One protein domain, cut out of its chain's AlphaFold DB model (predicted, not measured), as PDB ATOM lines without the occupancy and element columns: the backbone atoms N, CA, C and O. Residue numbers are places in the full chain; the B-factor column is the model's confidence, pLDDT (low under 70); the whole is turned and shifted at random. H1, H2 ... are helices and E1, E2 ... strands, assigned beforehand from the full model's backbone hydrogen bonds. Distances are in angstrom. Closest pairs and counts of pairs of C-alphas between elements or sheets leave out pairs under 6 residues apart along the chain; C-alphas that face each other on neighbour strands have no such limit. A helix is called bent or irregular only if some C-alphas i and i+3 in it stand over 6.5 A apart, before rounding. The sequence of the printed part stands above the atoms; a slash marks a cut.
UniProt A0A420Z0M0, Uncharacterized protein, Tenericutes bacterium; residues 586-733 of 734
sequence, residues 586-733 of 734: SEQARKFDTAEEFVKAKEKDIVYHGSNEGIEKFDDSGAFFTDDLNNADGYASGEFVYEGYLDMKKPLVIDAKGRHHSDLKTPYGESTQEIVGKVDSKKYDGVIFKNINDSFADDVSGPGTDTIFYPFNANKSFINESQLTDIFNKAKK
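This is residues 586 to 733 of the 734 residues of an uncharacterized protein of Tenericutes bacterium (UniProt A0A420Z0M0). A small sheet of three strands, E3, E4 and E5, has helix H4 over one face; beyond its edge strand E5 comes a two-stranded ribbon, E1 and E2, with helix H3 packed on it. At one end of the longest axis, H1 and H2 pack on H6 in a small cluster of helices, and the loop of residues 693 to 705 reaches to the other end. The printed part has 148 residues, with six named helices and five named strands in the order H1 H2 E1 H3 E2 E3 H4 E4 E5 H5 H6; the class is mixed, helices and strands, with under half of the residues in named elements. The sheet E3 E4 E5 is mixed and E1 E2 is antiparallel; the whole is compact, with a radius of gyration of the C-alphas of 15.8 A and spans of 47 by 34 by 28 A.

E4, residues 686 to 692, is the inner strand, parallel to E3, residues 652 to 655, with N 654 and O 688 2.8 A apart. E4 and E5, residues 706 to 711, form an antiparallel hairpin, with N 689 and O 708 2.8 A apart. H4, residues 672 to 678, lies over E4 at a height over the sheet of 9.7 A and runs only just along it, at 28 degrees on the local plane. E3, H4 and E4 form a strand-helix-strand unit, two parallel neighbour strands with a helix between, and its crossover is right-handed. Residues 625 to 626 pair antiparallel with residues 708 to 709 of E5. E1, residues 607 to 611, is near E5 and antiparallel to E2, residues 640 to 646, with N 609 and O 642 2.9 A apart. The closest C-alphas of E1 and H3, residues 629 to 635, are those of Gly 610 and Ala 632, 4.5 A apart. H5, residues 714 to 717, comes closest to E2 at the C-alphas of Ser 717 and Leu 646, 5.2 A. H2, residues 595 to 605, touches H6, residues 721 to 731, at a steep tilt of 57 degrees, opposite ways; the closest C-alphas are those of Ala 595 and Thr 725, 5.6 A. H1, residues 586 to 589, touches H6, with the C-alphas of Ala 589 and Phe 728 closest at 5.1 A. Every O i to N i+4 pair is within hydrogen-bond range in H3, H4 and H6, and 5 of 7 are in H2; H1 and H5 are too short for such a pair.

H1 begins at C-alpha 586, (192.001, 99.660, 141.430). H2 is 15.4 A long and irregular, only just: C-alphas 601 and 604 are 7.0 A apart. E2 measures 18.2 A, E4 16.1 A and E5 16.4 A. H6, 15.1 A, ends at C-alpha 731, (195.123, 95.357, 140.245).

The C-alphas of Asp 699 and Lys 733 are the two farthest apart, at 50.3 A. The printed part has no cut; the links E1 to H3, E3 to H4 and E4 to E5 are long. The mean pLDDT of the printed part is 88.0, and residues 697 to 705 are under 70.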
ATOM      1  N   SER A 586     191.203 100.574 142.260       85.44
ATOM      2  CA  SER A 586     192.001  99.660 141.430       85.44
ATOM      3  C   SER A 586     192.920 100.401 140.448       85.44
ATOM      4  O   SER A 586     194.043  99.971 140.194       85.44
ATOM      5  N   GLU A 587     192.478 101.532 139.897       86.25
ATOM      6  CA  GLU A 587     193.305 102.374 139.023       86.25
ATOM      7  C   GLU A 587     194.359 103.137 139.825       86.25
ATOM      8  O   GLU A 587     195.493 103.285 139.372       86.25
ATOM      9  N   GLN A 588     194.005 103.579 141.034       86.88
ATOM     10  CA  GLN A 588     194.950 104.204 141.954       86.88
ATOM     11  C   GLN A 588     196.032 103.224 142.394       86.88
ATOM     12  O   GLN A 588     197.205 103.578 142.353       86.88
ATOM     13  N   ALA A 589     195.662 101.987 142.732       90.06
ATOM     14  CA  ALA A 589     196.599 100.948 143.141       90.06
ATOM     15  C   ALA A 589     197.686 100.673 142.091       90.06
ATOM     16  O   ALA A 589     198.846 100.458 142.435       90.06
ATOM     17  N   ARG A 590     197.351 100.750 140.795       91.06
ATOM     18  CA  ARG A 590     198.328 100.558 139.708       91.06
ATOM     19  C   ARG A 590     199.460 101.590 139.712       91.06
ATOM     20  O   ARG A 590     200.517 101.283 139.164       91.06
ATOM     21  N   LYS A 591     199.251 102.762 140.328       93.62
ATOM     22  CA  LYS A 591     200.220 103.870 140.411       93.62
ATOM     23  C   LYS A 591     201.317 103.662 141.468       93.62
ATOM     24  O   LYS A 591     202.246 104.457 141.496       93.62
ATOM     25  N   PHE A 592     201.202 102.645 142.322       93.69
ATOM     26  CA  PHE A 592     202.151 102.353 143.405       93.69
ATOM     27  C   PHE A 592     202.900 101.058 143.125       93.69
ATOM     28  O   PHE A 592     202.349 100.178 142.463       93.69
ATOM     29  N   ASP A 593     204.130 100.912 143.610       94.56
ATOM     30  CA  ASP A 593     204.940  99.722 143.328       94.56
ATOM     31  C   ASP A 593     204.655  98.582 144.306       94.56
ATOM     32  O   ASP A 593     204.683  97.414 143.910       94.56
ATOM     33  N   THR A 594     204.286  98.910 145.547       95.06
ATOM     34  CA  THR A 594     203.951  97.939 146.597       95.06
ATOM     35  C   THR A 594     202.590  98.209 147.240       95.06
ATOM     36  O   THR A 594     202.040  99.314 147.159       95.06
ATOM     37  N   ALA A 595     202.035  97.182 147.892       90.56
ATOM     38  CA  ALA A 595     200.775  97.299 148.614       90.56
ATOM     39  C   ALA A 595     200.916  98.236 149.817       90.56
ATOM     40  O   ALA A 595     200.026  99.040 150.076       90.56
ATOM     41  N   GLU A 596     202.055  98.181 150.508       92.19
ATOM     42  CA  GLU A 596     202.359  99.031 151.656       92.19
ATOM     43  C   GLU A 596     202.397 100.512 151.263       92.19
ATOM     44  O   GLU A 596     201.861 101.356 151.979       92.19
ATOM     45  N   GLU A 597     202.986 100.845 150.111       93.06
ATOM     46  CA  GLU A 597     202.982 102.216 149.593       93.06
ATOM     47  C   GLU A 597     201.574 102.689 149.238       93.06
ATOM     48  O   GLU A 597     201.217 103.833 149.529       93.06
ATOM     49  N   PHE A 598     200.764 101.811 148.642       93.44
ATOM     50  CA  PHE A 598     199.379 102.120 148.309       93.44
ATOM     51  C   PHE A 598     198.525 102.355 149.559       93.44
ATOM     52  O   PHE A 598     197.856 103.384 149.641       93.44
ATOM     53  N   VAL A 599     198.576 101.450 150.540       89.88
ATOM     54  CA  VAL A 599     197.850 101.576 151.815       89.88
ATOM     55  C   VAL A 599     198.272 102.852 152.537       89.88
ATOM     56  O   VAL A 599     197.428 103.665 152.902       89.88
ATOM     57  N   LYS A 600     199.579 103.105 152.643       89.62
ATOM     58  CA  LYS A 600     200.097 104.319 153.280       89.62
ATOM     59  C   LYS A 600     199.649 105.596 152.566       89.62
ATOM     60  O   LYS A 600     199.331 106.596 153.202       89.62
ATOM     61  N   ALA A 601     199.598 105.588 151.235       89.94
ATOM     62  CA  ALA A 601     199.085 106.723 150.472       89.94
ATOM     63  C   ALA A 601     197.575 106.946 150.659       89.94
ATOM     64  O   ALA A 601     197.089 108.051 150.386       89.94
ATOM     65  N   LYS A 602     196.855 105.913 151.111       89.81
ATOM     66  CA  LYS A 602     195.416 105.900 151.370       89.81
ATOM     67  C   LYS A 602     195.043 106.246 152.806       89.81
ATOM     68  O   LYS A 602     193.892 106.596 153.008       89.81
ATOM     69  N   GLU A 603     195.974 106.262 153.761       86.06
ATOM     70  CA  GLU A 603     195.710 106.638 155.169       86.06
ATOM     71  C   GLU A 603     194.963 107.978 155.313       86.06
ATOM     72  O   GLU A 603     194.146 108.152 156.207       86.06
ATOM     73  N   LYS A 604     195.201 108.930 154.404       83.50
ATOM     74  CA  LYS A 604     194.514 110.236 154.373       83.50
ATOM     75  C   LYS A 604     193.068 110.193 153.848       83.50
ATOM     76  O   LYS A 604     192.391 111.212 153.891       83.50
ATOM     77  N   ASP A 605     192.659 109.072 153.263       89.31
ATOM     78  CA  ASP A 605     191.347 108.844 152.652       89.31
ATOM     79  C   ASP A 605     190.482 107.916 153.540       89.31
ATOM     80  O   ASP A 605     189.493 107.355 153.061       89.31
ATOM     81  N   ILE A 606     190.881 107.702 154.803       91.31
ATOM     82  CA  ILE A 606     190.083 106.966 155.792       91.31
ATOM     83  C   ILE A 606     188.787 107.733 156.053       91.31
ATOM     84  O   ILE A 606     188.780 108.959 156.146       91.31
ATOM     85  N   VAL A 607     187.695 106.985 156.183       95.00
ATOM     86  CA  VAL A 607     186.393 107.507 156.589       95.00
ATOM     87  C   VAL A 607     185.881 106.776 157.822       95.00
ATOM     88  O   VAL A 607     186.264 105.634 158.098       95.00
ATOM     89  N   TYR A 608     184.963 107.432 158.520       95.06
ATOM     90  CA  TYR A 608     184.415 107.004 159.793       95.06
ATOM     91  C   TYR A 608     182.890 106.930 159.734       95.06
ATOM     92  O   TYR A 608     182.241 107.811 159.170       95.06
ATOM     93  N   HIS A 609     182.313 105.894 160.338       94.44
ATOM     94  CA  HIS A 609     180.877 105.777 160.586       94.44
ATOM     95  C   HIS A 609     180.619 105.634 162.081       94.44
ATOM     96  O   HIS A 609     181.197 104.755 162.719       94.44
ATOM     97  N   GLY A 610     179.743 106.475 162.624       91.88
ATOM     98  CA  GLY A 610     179.295 106.391 164.008       91.88
ATOM     99  C   GLY A 610     177.962 105.666 164.144       91.88
ATOM    100  O   GLY A 610     177.035 105.943 163.387       91.88
ATOM    101  N   SER A 611     177.858 104.779 165.130       88.25
ATOM    102  CA  SER A 611     176.638 104.047 165.468       88.25
ATOM    103  C   SER A 611     176.469 103.926 166.983       88.25
ATOM    104  O   SER A 611     177.439 103.753 167.722       88.25
ATOM    105  N   ASN A 612     175.219 103.985 167.434       86.31
ATOM    106  CA  ASN A 612     174.790 103.697 168.806       86.31
ATOM    107  C   ASN A 612     174.496 102.202 169.036       86.31
ATOM    108  O   ASN A 612     174.008 101.806 170.088       86.31
ATOM    109  N   GLU A 613     174.724 101.368 168.026       84.12
ATOM    110  CA  GLU A 613     174.571  99.922 168.107       84.12
ATOM    111  C   GLU A 613     175.752  99.235 167.423       84.12
ATOM    112  O   GLU A 613     176.293  99.722 166.425       84.12
ATOM    113  N   GLY A 614     176.153  98.082 167.955       82.50
ATOM    114  CA  GLY A 614     177.194  97.259 167.354       82.50
ATOM    115  C   GLY A 614     176.724  96.670 166.023       82.50
ATOM    116  O   GLY A 614     175.916  95.748 165.991       82.50
ATOM    117  N   ILE A 615     177.268  97.179 164.926       80.69
ATOM    118  CA  ILE A 615     177.051  96.716 163.559       80.69
ATOM    119  C   ILE A 615     178.021  95.570 163.244       80.69
ATOM    120  O   ILE A 615     179.238  95.757 163.195       80.69
ATOM    121  N   GLU A 616     177.478  94.378 162.990       79.31
ATOM    122  CA  GLU A 616     178.230  93.265 162.384       79.31
ATOM    123  C   GLU A 616     178.291  93.389 160.856       79.31
ATOM    124  O   GLU A 616     179.250  92.952 160.216       79.31
ATOM    125  N   LYS A 617     177.248  93.981 160.266       81.06
ATOM    126  CA  LYS A 617     177.084  94.188 158.831       81.06
ATOM    127  C   LYS A 617     176.198  95.414 158.603       81.06
ATOM    128  O   LYS A 617     175.172  95.544 159.264       81.06
ATOM    129  N   PHE A 618     176.580  96.291 157.679       85.12
ATOM    130  CA  PHE A 618     175.744  97.429 157.298       85.12
ATOM    131  C   PHE A 618     174.445  96.954 156.637       85.12
ATOM    132  O   PHE A 618     174.337  95.816 156.178       85.12
ATOM    133  N   ASP A 619     173.443  97.819 156.550       77.19
ATOM    134  CA  ASP A 619     172.285  97.534 155.707       77.19
ATOM    135  C   ASP A 619     172.628  97.782 154.222       77.19
ATOM    136  O   ASP A 619     173.506  98.576 153.868       77.19
ATOM    137  N   ASP A 620     171.925  97.088 153.329       78.19
ATOM    138  CA  ASP A 620     171.968  97.328 151.887       78.19
ATOM    139  C   ASP A 620     171.209  98.611 151.484       78.19
ATOM    140  O   ASP A 620     171.169  98.933 150.298       78.19
ATOM    141  N   SER A 621     170.631  99.344 152.446       78.19
ATOM    142  CA  SER A 621     169.996 100.657 152.255       78.19
ATOM    143  C   SER A 621     170.979 101.838 152.233       78.19
ATOM    144  O   SER A 621     170.587 102.939 151.854       78.19
ATOM    145  N   GLY A 622     172.254 101.602 152.562       86.00
ATOM    146  CA  GLY A 622     173.306 102.620 152.601       86.00
ATOM    147  C   GLY A 622     173.597 103.134 154.011       86.00
ATOM    148  O   GLY A 622     172.890 102.823 154.965       86.00
ATOM    149  N   ALA A 623     174.683 103.890 154.164       92.31
ATOM    150  CA  ALA A 623     175.098 104.446 155.454       92.31
ATOM    151  C   ALA A 623     175.875 105.750 155.258       92.31
ATOM    152  O   ALA A 623     176.532 105.924 154.235       92.31
ATOM    153  N   PHE A 624     175.806 106.654 156.234       94.25
ATOM    154  CA  PHE A 624     176.583 107.894 156.231       94.25
ATOM    155  C   PHE A 624     177.977 107.665 156.814       94.25
ATOM    156  O   PHE A 624     178.116 107.049 157.868       94.25
ATOM    157  N   PHE A 625     178.993 108.195 156.143       95.50
ATOM    158  CA  PHE A 625     180.375 108.241 156.606       95.50
ATOM    159  C   PHE A 625     180.892 109.679 156.522       95.50
ATOM    160  O   PHE A 625     180.399 110.465 155.712       95.50
ATOM    161  N   THR A 626     181.917 110.001 157.301       94.50
ATOM    162  CA  THR A 626     182.593 111.307 157.308       94.50
ATOM    163  C   THR A 626     184.112 111.133 157.330       94.50
ATOM    164  O   THR A 626     184.609 110.091 157.754       94.50
ATOM    165  N   ASP A 627     184.854 112.125 156.844       92.88
ATOM    166  CA  ASP A 627     186.311 112.209 157.006       92.88
ATOM    167  C   ASP A 627     186.741 112.774 158.378       92.88
ATOM    168  O   ASP A 627     187.929 112.736 158.701       92.88
ATOM    169  N   ASP A 628     185.798 113.223 159.217       90.56
ATOM    170  CA  ASP A 628     186.055 113.666 160.595       90.56
ATOM    171  C   ASP A 628     185.652 112.605 161.636       90.56
ATOM    172  O   ASP A 628     184.474 112.337 161.889       90.56
ATOM    173  N   LEU A 629     186.660 112.041 162.305       88.69
ATOM    174  CA  LEU A 629     186.489 111.091 163.402       88.69
ATOM    175  C   LEU A 629     185.630 111.651 164.547       88.69
ATOM    176  O   LEU A 629     184.818 110.917 165.104       88.69
ATOM    177  N   ASN A 630     185.801 112.924 164.914       86.62
ATOM    178  CA  ASN A 630     185.052 113.521 166.024       86.62
ATOM    179  C   ASN A 630     183.575 113.650 165.676       86.62
ATOM    180  O   ASN A 630     182.715 113.450 166.531       86.62
ATOM    181  N   ASN A 631     183.290 113.963 164.414       87.44
ATOM    182  CA  ASN A 631     181.928 114.071 163.937       87.44
ATOM    183  C   ASN A 631     181.240 112.694 163.948       87.44
ATOM    184  O   ASN A 631     180.156 112.544 164.513       87.44
ATOM    185  N   ALA A 632     181.917 111.649 163.453       89.62
ATOM    186  CA  ALA A 632     181.433 110.271 163.565       89.62
ATOM    187  C   ALA A 632     181.230 109.824 165.027       89.62
ATOM    188  O   ALA A 632     180.194 109.243 165.343       89.62
ATOM    189  N   ASP A 633     182.175 110.108 165.930       87.00
ATOM    190  CA  ASP A 633     182.062 109.774 167.361       87.00
ATOM    191  C   ASP A 633     180.873 110.475 168.032       87.00
ATOM    192  O   ASP A 633     180.156 109.879 168.841       87.00
ATOM    193  N   GLY A 634     180.614 111.721 167.635       82.94
ATOM    194  CA  GLY A 634     179.451 112.486 168.052       82.94
ATOM    195  C   GLY A 634     178.132 111.802 167.696       82.94
ATOM    196  O   GLY A 634     177.301 111.576 168.579       82.94
ATOM    197  N   TYR A 635     177.967 111.373 166.439       84.19
ATOM    198  CA  TYR A 635     176.795 110.589 166.019       84.19
ATOM    199  C   TYR A 635     176.730 109.208 166.683       84.19
ATOM    200  O   TYR A 635     175.641 108.726 166.990       84.19
ATOM    201  N   ALA A 636     177.878 108.590 166.976       86.94
ATOM    202  CA  ALA A 636     177.947 107.346 167.741       86.94
ATOM    203  C   ALA A 636     177.552 107.519 169.216       86.94
ATOM    204  O   ALA A 636     177.462 106.530 169.941       86.94
ATOM    205  N   SER A 637     177.384 108.757 169.703       82.81
ATOM    206  CA  SER A 637     177.268 109.061 171.136       82.81
ATOM    207  C   SER A 637     178.413 108.457 171.968       82.81
ATOM    208  O   SER A 637     178.245 108.155 173.154       82.81
ATOM    209  N   GLY A 638     179.588 108.297 171.346       72.88
ATOM    210  CA  GLY A 638     180.767 107.682 171.945       72.88
ATOM    211  C   GLY A 638     180.733 106.154 172.072       72.88
ATOM    212  O   GLY A 638     181.503 105.623 172.875       72.88
ATOM    213  N   GLU A 639     179.834 105.456 171.368       83.19
ATOM    214  CA  GLU A 639     179.705 103.996 171.449       83.19
ATOM    215  C   GLU A 639     180.561 103.252 170.416       83.19
ATOM    216  O   GLU A 639     181.607 102.701 170.771       83.19
ATOM    217  N   PHE A 640     180.129 103.210 169.149       88.06
ATOM    218  CA  PHE A 640     180.791 102.441 168.095       88.06
ATOM    219  C   PHE A 640     181.180 103.341 166.922       88.06
ATOM    220  O   PHE A 640     180.319 103.861 166.215       88.06
ATOM    221  N   VAL A 641     182.486 103.478 166.682       90.75
ATOM    222  CA  VAL A 641     183.022 104.145 165.490       90.75
ATOM    223  C   VAL A 641     183.755 103.129 164.624       90.75
ATOM    224  O   VAL A 641     184.663 102.437 165.084       90.75
ATOM    225  N   TYR A 642     183.349 103.044 163.363       91.25
ATOM    226  CA  TYR A 642     183.911 102.150 162.358       91.25
ATOM    227  C   TYR A 642     184.803 102.944 161.416       91.25
ATOM    228  O   TYR A 642     184.326 103.867 160.762       91.25
ATOM    229  N   GLU A 643     186.075 102.566 161.320       93.44
ATOM    230  CA  GLU A 643     187.050 103.176 160.412       93.44
ATOM    231  C   GLU A 643     187.359 102.259 159.225       93.44
ATOM    232  O   GLU A 643     187.415 101.032 159.356       93.44
ATOM    233  N   GLY A 644     187.548 102.847 158.047       92.44
ATOM    234  CA  GLY A 644     187.881 102.093 156.844       92.44
ATOM    235  C   GLY A 644     187.946 102.969 155.604       92.44
ATOM    236  O   GLY A 644     188.136 104.180 155.687       92.44
ATOM    237  N   TYR A 645     187.787 102.347 154.441       93.50
ATOM    238  CA  TYR A 645     187.862 103.007 153.141       93.50
ATOM    239  C   TYR A 645     186.584 102.757 152.342       93.50
ATOM    240  O   TYR A 645     185.911 101.747 152.541       93.50
ATOM    241  N   LEU A 646     186.273 103.646 151.397       92.88
ATOM    242  CA  LEU A 646     185.137 103.484 150.488       92.88
ATOM    243  C   LEU A 646     185.597 103.210 149.051       92.88
ATOM    244  O   LEU A 646     186.258 104.044 148.433       92.88
ATOM    245  N   ASP A 647     185.187 102.069 148.491       91.12
ATOM    246  CA  ASP A 647     185.314 101.731 147.067       91.12
ATOM    247  C   ASP A 647     184.063 102.165 146.282       91.12
ATOM    248  O   ASP A 647     183.251 101.344 145.854       91.12
ATOM    249  N   MET A 648     183.888 103.478 146.107       89.62
ATOM    250  CA  MET A 648     182.856 104.036 145.221       89.62
ATOM    251  C   MET A 648     183.450 104.327 143.842       89.62
ATOM    252  O   MET A 648     184.364 105.140 143.696       89.62
ATOM    253  N   LYS A 649     182.915 103.679 142.808       88.25
ATOM    254  CA  LYS A 649     183.392 103.751 141.421       88.25
ATOM    255  C   LYS A 649     182.743 104.886 140.642       88.25
ATOM    256  O   LYS A 649     183.368 105.428 139.731       88.25
ATOM    257  N   LYS A 650     181.488 105.222 140.947       92.69
ATOM    258  CA  LYS A 650     180.722 106.247 140.231       92.69
ATOM    259  C   LYS A 650     179.790 107.035 141.166       92.69
ATOM    260  O   LYS A 650     178.572 107.038 140.949       92.69
ATOM    261  N   PRO A 651     180.339 107.743 142.167       94.75
ATOM    262  CA  PRO A 651     179.524 108.538 143.066       94.75
ATOM    263  C   PRO A 651     179.008 109.802 142.370       94.75
ATOM    264  O   PRO A 651     179.679 110.389 141.512       94.75
ATOM    265  N   LEU A 652     177.833 110.276 142.779       95.81
ATOM    266  CA  LEU A 652     177.412 111.647 142.514       95.81
ATOM    267  C   LEU A 652     178.142 112.577 143.492       95.81
ATOM    268  O   LEU A 652     177.958 112.467 144.697       95.81
ATOM    269  N   VAL A 653     178.947 113.512 142.989       96.12
ATOM    270  CA  VAL A 653     179.659 114.482 143.836       96.12
ATOM    271  C   VAL A 653     178.919 115.817 143.834       96.12
ATOM    272  O   VAL A 653     178.696 116.403 142.775       96.12
ATOM    273  N   ILE A 654     178.576 116.307 145.023       94.31
ATOM    274  CA  ILE A 654     177.878 117.568 145.268       94.31
ATOM    275  C   ILE A 654     178.771 118.437 146.150       94.31
ATOM    276  O   ILE A 654     179.183 118.021 147.224       94.31
ATOM    277  N   ASP A 655     179.074 119.653 145.705       94.56
ATOM    278  CA  ASP A 655     179.743 120.660 146.534       94.56
ATOM    279  C   ASP A 655     178.681 121.542 147.200       94.56
ATOM    280  O   ASP A 655     177.972 122.291 146.519       94.56
ATOM    281  N   ALA A 656     178.557 121.427 148.520       91.44
ATOM    282  CA  ALA A 656     177.586 122.155 149.327       91.44
ATOM    283  C   ALA A 656     177.993 123.618 149.567       91.44
ATOM    284  O   ALA A 656     177.152 124.413 149.983       91.44
ATOM    285  N   LYS A 657     179.235 124.021 149.249       90.62
ATOM    286  CA  LYS A 657     179.729 125.407 149.382       90.62
ATOM    287  C   LYS A 657     179.524 126.006 150.784       90.62
ATOM    288  O   LYS A 657     179.141 127.168 150.911       90.62
ATOM    289  N   GLY A 658     179.745 125.204 151.820       88.81
ATOM    290  CA  GLY A 658     179.582 125.571 153.228       88.81
ATOM    291  C   GLY A 658     178.131 125.619 153.710       88.81
ATOM    292  O   GLY A 658     177.878 126.114 154.804       88.81
ATOM    293  N   ARG A 659     177.164 125.160 152.904       89.81
ATOM    294  CA  ARG A 659     175.749 125.129 153.299       89.81
ATOM    295  C   ARG A 659     175.483 124.052 154.341       89.81
ATOM    296  O   ARG A 659     176.128 123.006 154.335       89.81
ATOM    297  N   HIS A 660     174.492 124.327 155.182       90.81
ATOM    298  CA  HIS A 660     173.962 123.382 156.155       90.81
ATOM    299  C   HIS A 660     173.328 122.169 155.462       90.81
ATOM    300  O   HIS A 660     172.755 122.315 154.376       90.81
ATOM    301  N   HIS A 661     173.385 120.991 156.090       91.12
ATOM    302  CA  HIS A 661     172.866 119.741 155.522       91.12
ATOM    303  C   HIS A 661     171.371 119.764 155.173       91.12
ATOM    304  O   HIS A 661     170.915 118.922 154.400       91.12
ATOM    305  N   SER A 662     170.622 120.723 155.720       92.62
ATOM    306  CA  SER A 662     169.188 120.939 155.493       92.62
ATOM    307  C   SER A 662     168.837 122.171 154.635       92.62
ATOM    308  O   SER A 662     167.655 122.419 154.423       92.62
ATOM    309  N   ASP A 663     169.824 122.929 154.132       92.44
ATOM    310  CA  ASP A 663     169.636 124.062 153.190       92.44
ATOM    311  C   ASP A 663     170.528 123.898 151.946       92.44
ATOM    312  O   ASP A 663     171.258 124.796 151.500       92.44
ATOM    313  N   LEU A 664     170.508 122.698 151.376       91.81
ATOM    314  CA  LEU A 664     171.130 122.421 150.092       91.81
ATOM    315  C   LEU A 664     170.248 122.969 148.962       91.81
ATOM    316  O   LEU A 664     169.032 123.054 149.056       91.81
ATOM    317  N   LYS A 665     170.868 123.380 147.854       89.69
ATOM    318  CA  LYS A 665     170.152 123.923 146.686       89.69
ATOM    319  C   LYS A 665     170.555 123.155 145.447       89.69
ATOM    320  O   LYS A 665     171.344 123.639 144.632       89.69
ATOM    321  N   THR A 666     170.072 121.919 145.349       91.50
ATOM    322  CA  THR A 666     170.436 121.003 144.265       91.50
ATOM    323  C   THR A 666     169.206 120.550 143.480       91.50
ATOM    324  O   THR A 666     168.108 120.511 144.031       91.50
ATOM    325  N   PRO A 667     169.363 120.119 142.215       90.62
ATOM    326  CA  PRO A 667     168.270 119.502 141.459       90.62
ATOM    327  C   PRO A 667     167.723 118.205 142.078       90.62
ATOM    328  O   PRO A 667     166.689 117.712 141.637       90.62
ATOM    329  N   TYR A 668     168.433 117.628 143.051       91.19
ATOM    330  CA  TYR A 668     168.100 116.352 143.678       91.19
ATOM    331  C   TYR A 668     167.389 116.512 145.026       91.19
ATOM    332  O   TYR A 668     166.906 115.515 145.547       91.19
ATOM    333  N   GLY A 669     167.296 117.723 145.581       93.12
ATOM    334  CA  GLY A 669     166.687 117.977 146.889       93.12
ATOM    335  C   GLY A 669     167.349 119.122 147.652       93.12
ATOM    336  O   GLY A 669     168.377 119.668 147.219       93.12
ATOM    337  N   GLU A 670     166.738 119.450 148.788       95.06
ATOM    338  CA  GLU A 670     167.116 120.544 149.683       95.06
ATOM    339  C   GLU A 670     167.860 120.075 150.941       95.06
ATOM    340  O   GLU A 670     168.441 120.884 151.656       95.06
ATOM    341  N   SER A 671     167.932 118.766 151.189       95.31
ATOM    342  CA  SER A 671     168.724 118.198 152.283       95.31
ATOM    343  C   SER A 671     169.550 116.992 151.850       95.31
ATOM    344  O   SER A 671     169.267 116.369 150.823       95.31
ATOM    345  N   THR A 672     170.569 116.630 152.634       94.50
ATOM    346  CA  THR A 672     171.367 115.411 152.405       94.50
ATOM    347  C   THR A 672     170.471 114.180 152.322       94.50
ATOM    348  O   THR A 672     170.578 113.417 151.363       94.50
ATOM    349  N   GLN A 673     169.532 114.039 153.262       93.62
ATOM    350  CA  GLN A 673     168.561 112.942 153.318       93.62
ATOM    351  C   GLN A 673     167.641 112.896 152.092       93.62
ATOM    352  O   GLN A 673     167.427 111.833 151.508       93.62
ATOM    353  N   GLU A 674     167.109 114.042 151.665       95.44
ATOM    354  CA  GLU A 674     166.229 114.093 150.496       95.44
ATOM    355  C   GLU A 674     166.988 113.737 149.211       95.44
ATOM    356  O   GLU A 674     166.488 112.978 148.378       95.44
ATOM    357  N   ILE A 675     168.216 114.242 149.076       96.38
ATOM    358  CA  ILE A 675     169.079 113.970 147.929       96.38
ATOM    359  C   ILE A 675     169.390 112.476 147.842       96.38
ATOM    360  O   ILE A 675     169.174 111.883 146.783       96.38
ATOM    361  N   VAL A 676     169.850 111.841 148.926       95.06
ATOM    362  CA  VAL A 676     170.161 110.400 148.891       95.06
ATOM    363  C   VAL A 676     168.916 109.554 148.608       95.06
ATOM    364  O   VAL A 676     169.025 108.542 147.923       95.06
ATOM    365  N   GLY A 677     167.727 109.998 149.032       93.38
ATOM    366  CA  GLY A 677     166.460 109.324 148.732       93.38
ATOM    367  C   GLY A 677     165.980 109.460 147.278       93.38
ATOM    368  O   GLY A 677     165.201 108.626 146.817       93.38
ATOM    369  N   LYS A 678     166.419 110.491 146.543       95.12
ATOM    370  CA  LYS A 678     165.976 110.772 145.159       95.12
ATOM    371  C   LYS A 678     166.998 110.422 144.083       95.12
ATOM    372  O   LYS A 678     166.631 110.288 142.913       95.12
ATOM    373  N   VAL A 679     168.278 110.329 144.431       95.12
ATOM    374  CA  VAL A 679     169.336 110.002 143.470       95.12
ATOM    375  C   VAL A 679     169.155 108.571 142.953       95.12
ATOM    376  O   VAL A 679     168.956 107.628 143.710       95.12
ATOM    377  N   ASP A 680     169.241 108.404 141.630       93.38
ATOM    378  CA  ASP A 680     169.098 107.099 140.979       93.38
ATOM    379  C   ASP A 680     170.295 106.185 141.289       93.38
ATOM    380  O   ASP A 680     171.377 106.322 140.702       93.38
ATOM    381  N   SER A 681     170.071 105.216 142.176       91.06
ATOM    382  CA  SER A 681     171.054 104.209 142.595       91.06
ATOM    383  C   SER A 681     171.444 103.214 141.494       91.06
ATOM    384  O   SER A 681     172.399 102.456 141.650       91.06
ATOM    385  N   LYS A 682     170.755 103.209 140.341       91.62
ATOM    386  CA  LYS A 682     171.210 102.476 139.145       91.62
ATOM    387  C   LYS A 682     172.255 103.263 138.359       91.62
ATOM    388  O   LYS A 682     173.031 102.676 137.603       91.62
ATOM    389  N   LYS A 683     172.260 104.591 138.493       93.94
ATOM    390  CA  LYS A 683     173.168 105.488 137.771       93.94
ATOM    391  C   LYS A 683     174.446 105.781 138.553       93.94
ATOM    392  O   LYS A 683     175.499 105.919 137.914       93.94
ATOM    393  N   TYR A 684     174.327 105.890 139.873       94.88
ATOM    394  CA  TYR A 684     175.404 106.189 140.815       94.88
ATOM    395  C   TYR A 684     175.447 105.129 141.916       94.88
ATOM    396  O   TYR A 684     174.408 104.595 142.286       94.88
ATOM    397  N   ASP A 685     176.629 104.842 142.453       93.75
ATOM    398  CA  ASP A 685     176.811 103.889 143.563       93.75
ATOM    399  C   ASP A 685     176.820 104.550 144.952       93.75
ATOM    400  O   ASP A 685     176.824 103.865 145.974       93.75
ATOM    401  N   GLY A 686     176.741 105.878 144.993       95.50
ATOM    402  CA  GLY A 686     176.594 106.666 146.208       95.50
ATOM    403  C   GLY A 686     176.579 108.164 145.923       95.50
ATOM    404  O   GLY A 686     176.603 108.598 144.764       95.50
ATOM    405  N   VAL A 687     176.567 108.958 146.989       97.06
ATOM    406  CA  VAL A 687     176.648 110.423 146.953       97.06
ATOM    407  C   VAL A 687     177.805 110.892 147.834       97.06
ATOM    408  O   VAL A 687     178.048 110.327 148.896       97.06
ATOM    409  N   ILE A 688     178.530 111.920 147.397       96.75
ATOM    410  CA  ILE A 688     179.572 112.589 148.182       96.75
ATOM    411  C   ILE A 688     179.207 114.062 148.297       96.75
ATOM    412  O   ILE A 688     179.136 114.754 147.280       96.75
ATOM    413  N   PHE A 689     179.030 114.540 149.521       96.12
ATOM    414  CA  PHE A 689     178.809 115.941 149.845       96.12
ATOM    415  C   PHE A 689     180.127 116.556 150.310       96.12
ATOM    416  O   PHE A 689     180.664 116.172 151.341       96.12
ATOM    417  N   LYS A 690     180.668 117.497 149.539       93.94
ATOM    418  CA  LYS A 690     181.894 118.231 149.875       93.94
ATOM    419  C   LYS A 690     181.558 119.587 150.467       93.94
ATOM    420  O   LYS A 690     180.614 120.227 150.005       93.94
ATOM    421  N   ASN A 691     182.401 120.058 151.383       91.12
ATOM    422  CA  ASN A 691     182.273 121.366 152.020       91.12
ATOM    423  C   ASN A 691     180.871 121.563 152.618       91.12
ATOM    424  O   ASN A 691     180.226 122.576 152.349       91.12
ATOM    425  N   ILE A 692     180.355 120.567 153.334       90.81
ATOM    426  CA  ILE A 692     179.018 120.621 153.930       90.81
ATOM    427  C   ILE A 692     179.131 120.960 155.412       90.81
ATOM    428  O   ILE A 692     180.034 120.473 156.080       90.81
ATOM    429  N   ASN A 693     178.256 121.831 155.911       89.38
ATOM    430  CA  ASN A 693     178.133 122.063 157.345       89.38
ATOM    431  C   ASN A 693     177.145 121.034 157.902       89.38
ATOM    432  O   ASN A 693     175.930 121.191 157.759       89.38
ATOM    433  N   ASP A 694     177.689 119.946 158.428       83.88
ATOM    434  CA  ASP A 694     176.933 118.835 158.993       83.88
ATOM    435  C   ASP A 694     177.745 118.256 160.152       83.88
ATOM    436  O   ASP A 694     178.582 117.380 159.961       83.88
ATOM    437  N   SER A 695     177.575 118.850 161.331       80.75
ATOM    438  CA  SER A 695     178.302 118.497 162.548       80.75
ATOM    439  C   SER A 695     177.316 117.978 163.579       80.75
ATOM    440  O   SER A 695     176.292 118.610 163.813       80.75
ATOM    441  N   PHE A 696     177.659 116.897 164.281       73.94
ATOM    442  CA  PHE A 696     176.842 116.349 165.372       73.94
ATOM    443  C   PHE A 696     176.481 117.387 166.447       73.94
ATOM    444  O   PHE A 696     175.550 117.190 167.228       73.94
ATOM    445  N   ALA A 697     177.278 118.452 166.543       68.31
ATOM    446  CA  ALA A 697     177.143 119.497 167.533       68.31
ATOM    447  C   ALA A 697     176.330 120.703 167.039       68.31
ATOM    448  O   ALA A 697     176.437 121.709 167.731       68.31
ATOM    449  N   ASP A 698     175.604 120.599 165.905       59.72
ATOM    450  CA  ASP A 698     174.615 121.483 165.217       59.72
ATOM    451  C   ASP A 698     174.566 123.000 165.577       59.72
ATOM    452  O   ASP A 698     174.443 123.846 164.693       59.72
ATOM    453  N   ASP A 699     174.706 123.368 166.850       50.91
ATOM    454  CA  ASP A 699     174.622 124.704 167.447       50.91
ATOM    455  C   ASP A 699     175.967 125.352 167.856       50.91
ATOM    456  O   ASP A 699     175.986 126.510 168.290       50.91
ATOM    457  N   VAL A 700     177.116 124.666 167.759       47.59
ATOM    458  CA  VAL A 700     178.405 125.298 168.106       47.59
ATOM    459  C   VAL A 700     178.892 126.131 166.924       47.59
ATOM    460  O   VAL A 700     179.361 125.595 165.925       47.59
ATOM    461  N   SER A 701     178.793 127.456 167.049       41.59
ATOM    462  CA  SER A 701     179.255 128.468 166.093       41.59
ATOM    463  C   SER A 701     180.733 128.296 165.700       41.59
ATOM    464  O   SER A 701     181.623 128.958 166.240       41.59
ATOM    465  N   GLY A 702     180.994 127.402 164.750       47.62
ATOM    466  CA  GLY A 702     182.303 127.099 164.195       47.62
ATOM    467  C   GLY A 702     182.161 126.568 162.763       47.62
ATOM    468  O   GLY A 702     181.311 125.717 162.513       47.62
ATOM    469  N   PRO A 703     182.960 127.054 161.796       43.28
ATOM    470  CA  PRO A 703     182.885 126.651 160.395       43.28
ATOM    471  C   PRO A 703     183.603 125.310 160.165       43.28
ATOM    472  O   PRO A 703     184.619 125.254 159.473       43.28
ATOM    473  N   GLY A 704     183.109 124.229 160.768       57.66
ATOM    474  CA  GLY A 704     183.522 122.876 160.401       57.66
ATOM    475  C   GLY A 704     182.805 122.476 159.119       57.66
ATOM    476  O   GLY A 704     181.639 122.104 159.160       57.66
ATOM    477  N   THR A 705     183.442 122.659 157.960       65.81
ATOM    478  CA  THR A 705     182.926 122.079 156.716       65.81
ATOM    479  C   THR A 705     183.561 120.716 156.507       65.81
ATOM    480  O   THR A 705     184.773 120.651 156.288       65.81
ATOM    481  N   ASP A 706     182.739 119.677 156.483       82.38
ATOM    482  CA  ASP A 706     183.176 118.287 156.393       82.38
ATOM    483  C   ASP A 706     182.960 117.725 154.980       82.38
ATOM    484  O   ASP A 706     182.367 118.372 154.095       82.38
ATOM    485  N   THR A 707     183.455 116.505 154.753       93.00
ATOM    486  CA  THR A 707     183.046 115.676 153.621       93.00
ATOM    487  C   THR A 707     182.193 114.518 154.117       93.00
ATOM    488  O   THR A 707     182.661 113.659 154.856       93.00
ATOM    489  N   ILE A 708     180.957 114.434 153.628       94.50
ATOM    490  CA  ILE A 708     180.067 113.308 153.909       94.50
ATOM    491  C   ILE A 708     179.990 112.382 152.706       94.50
ATOM    492  O   ILE A 708     179.841 112.816 151.562       94.50
ATOM    493  N   PHE A 709     180.033 111.085 152.976       96.25
ATOM    494  CA  PHE A 709     179.930 110.025 151.988       96.25
ATOM    495  C   PHE A 709     178.710 109.158 152.294       96.25
ATOM    496  O   PHE A 709     178.484 108.765 153.435       96.25
ATOM    497  N   TYR A 710     177.940 108.828 151.264       96.56
ATOM    498  CA  TYR A 710     176.779 107.952 151.365       96.56
ATOM    499  C   TYR A 710     176.803 106.901 150.247       96.56
ATOM    500  O   TYR A 710     176.256 107.141 149.167       96.56
ATOM    501  N   PRO A 711     177.467 105.747 150.437       95.56
ATOM    502  CA  PRO A 711     177.331 104.610 149.532       95.56
ATOM    503  C   PRO A 711     175.920 104.016 149.620       95.56
ATOM    504  O   PRO A 711     175.453 103.690 150.708       95.56
ATOM    505  N   PHE A 712     175.271 103.768 148.479       94.69
ATOM    506  CA  PHE A 712     173.959 103.098 148.453       94.69
ATOM    507  C   PHE A 712     174.033 101.617 148.836       94.69
ATOM    508  O   PHE A 712     173.015 101.001 149.115       94.69
ATOM    509  N   ASN A 713     175.231 101.028 148.840       92.31
ATOM    510  CA  ASN A 713     175.469  99.703 149.398       92.31
ATOM    511  C   ASN A 713     176.757  99.729 150.229       92.31
ATOM    512  O   ASN A 713     177.854  99.460 149.725       92.31
ATOM    513  N   ALA A 714     176.620 100.091 151.505       90.50
ATOM    514  CA  ALA A 714     177.744 100.216 152.427       90.50
ATOM    515  C   ALA A 714     178.470  98.877 152.631       90.50
ATOM    516  O   ALA A 714     179.694  98.849 152.632       90.50
ATOM    517  N   ASN A 715     177.748  97.752 152.653       86.88
ATOM    518  CA  ASN A 715     178.334  96.409 152.761       86.88
ATOM    519  C   ASN A 715     179.362  96.059 151.687       86.88
ATOM    520  O   ASN A 715     180.287  95.292 151.942       86.88
ATOM    521  N   LYS A 716     179.150  96.538 150.460       87.19
ATOM    522  CA  LYS A 716     180.052  96.278 149.333       87.19
ATOM    523  C   LYS A 716     181.120  97.349 149.183       87.19
ATOM    524  O   LYS A 716     182.162  97.061 148.607       87.19
ATOM    525  N   SER A 717     180.826  98.564 149.638       89.94
ATOM    526  CA  SER A 717     181.672  99.734 149.397       89.94
ATOM    527  C   SER A 717     182.656  99.971 150.536       89.94
ATOM    528  O   SER A 717     183.765 100.422 150.279       89.94
ATOM    529  N   PHE A 718     182.273  99.676 151.779       91.50
ATOM    530  CA  PHE A 718     183.128  99.853 152.944       91.50
ATOM    531  C   PHE A 718     184.088  98.675 153.093       91.50
ATOM    532  O   PHE A 718     183.667  97.523 153.213       91.50
ATOM    533  N   ILE A 719     185.382  98.973 153.061       91.06
ATOM    534  CA  ILE A 719     186.450  97.978 153.080       91.06
ATOM    535  C   ILE A 719     187.490  98.302 154.152       91.06
ATOM    536  O   ILE A 719     187.764  99.462 154.454       91.06
ATOM    537  N   ASN A 720     188.111  97.259 154.693       87.44
ATOM    538  CA  ASN A 720     189.242  97.385 155.606       87.44
ATOM    539  C   ASN A 720     190.591  97.376 154.860       87.44
ATOM    540  O   ASN A 720     190.672  97.142 153.653       87.44
ATOM    541  N   GLU A 721     191.676  97.593 155.599       87.56
ATOM    542  CA  GLU A 721     193.043  97.623 155.067       87.56
ATOM    543  C   GLU A 721     193.468  96.322 154.360       87.56
ATOM    544  O   GLU A 721     194.127  96.354 153.317       87.56
ATOM    545  N   SER A 722     193.049  95.161 154.877       88.56
ATOM    546  CA  SER A 722     193.347  93.868 154.245       88.56
ATOM    547  C   SER A 722     192.684  93.767 152.872       88.56
ATOM    548  O   SER A 722     193.306  93.328 151.908       88.56
ATOM    549  N   GLN A 723     191.433  94.210 152.758       89.12
ATOM    550  CA  GLN A 723     190.711  94.244 151.488       89.12
ATOM    551  C   GLN A 723     191.302  95.286 150.527       89.12
ATOM    552  O   GLN A 723     191.350  95.043 149.321       89.12
ATOM    553  N   LEU A 724     191.809  96.412 151.038       89.50
ATOM    554  CA  LEU A 724     192.530  97.413 150.247       89.50
ATOM    555  C   LEU A 724     193.836  96.839 149.662       89.50
ATOM    556  O   LEU A 724     194.134  97.032 148.481       89.50
ATOM    557  N   THR A 725     194.566  96.054 150.456       91.06
ATOM    558  CA  THR A 725     195.744  95.290 150.013       91.06
ATOM    559  C   THR A 725     195.374  94.252 148.948       91.06
ATOM    560  O   THR A 725     196.054  94.125 147.927       91.06
ATOM    561  N   ASP A 726     194.252  93.549 149.116       89.75
ATOM    562  CA  ASP A 726     193.752  92.605 148.112       89.75
ATOM    563  C   ASP A 726     193.377  93.288 146.793       89.75
ATOM    564  O   ASP A 726     193.616  92.725 145.720       89.75
ATOM    565  N   ILE A 727     192.803  94.494 146.848       89.88
ATOM    566  CA  ILE A 727     192.529  95.311 145.657       89.88
ATOM    567  C   ILE A 727     193.835  95.627 144.933       89.88
ATOM    568  O   ILE A 727     193.903  95.437 143.718       89.88
ATOM    569  N   PHE A 728     194.883  96.027 145.656       93.31
ATOM    570  CA  PHE A 728     196.198  96.253 145.060       93.31
ATOM    571  C   PHE A 728     196.746  94.999 144.379       93.31
ATOM    572  O   PHE A 728     197.083  95.025 143.192       93.31
ATOM    573  N   ASN A 729     196.756  93.875 145.097       92.25
ATOM    574  CA  ASN A 729     197.266  92.610 144.580       92.25
ATOM    575  C   ASN A 729     196.501  92.152 143.333       92.25
ATOM    576  O   ASN A 729     197.099  91.638 142.391       92.25
ATOM    577  N   LYS A 730     195.180  92.359 143.291       91.50
ATOM    578  CA  LYS A 730     194.358  92.081 142.104       91.50
ATOM    579  C   LYS A 730     194.653  93.051 140.963       91.50
ATOM    580  O   LYS A 730     194.718  92.616 139.820       91.50
ATOM    581  N   ALA A 731     194.852  94.334 141.252       90.50
ATOM    582  CA  ALA A 731     195.123  95.357 140.245       90.50
ATOM    583  C   ALA A 731     196.500  95.206 139.575       90.50
ATOM    584  O   ALA A 731     196.662  95.660 138.437       90.50
ATOM    585  N   LYS A 732     197.462  94.580 140.273       88.25
ATOM    586  CA  LYS A 732     198.813  94.243 139.789       88.25
ATOM    587  C   LYS A 732     198.922  92.876 139.114       88.25
ATOM    588  O   LYS A 732     199.954  92.604 138.502       88.25
ATOM    589  N   LYS A 733     197.901  92.017 139.209       84.19
ATOM    590  CA  LYS A 733     197.877  90.784 138.415       84.19
ATOM    591  C   LYS A 733     197.759  91.154 136.925       84.19
ATOM    592  O   LYS A 733     196.936  92.015 136.611       84.19
TER     593      LYS A 733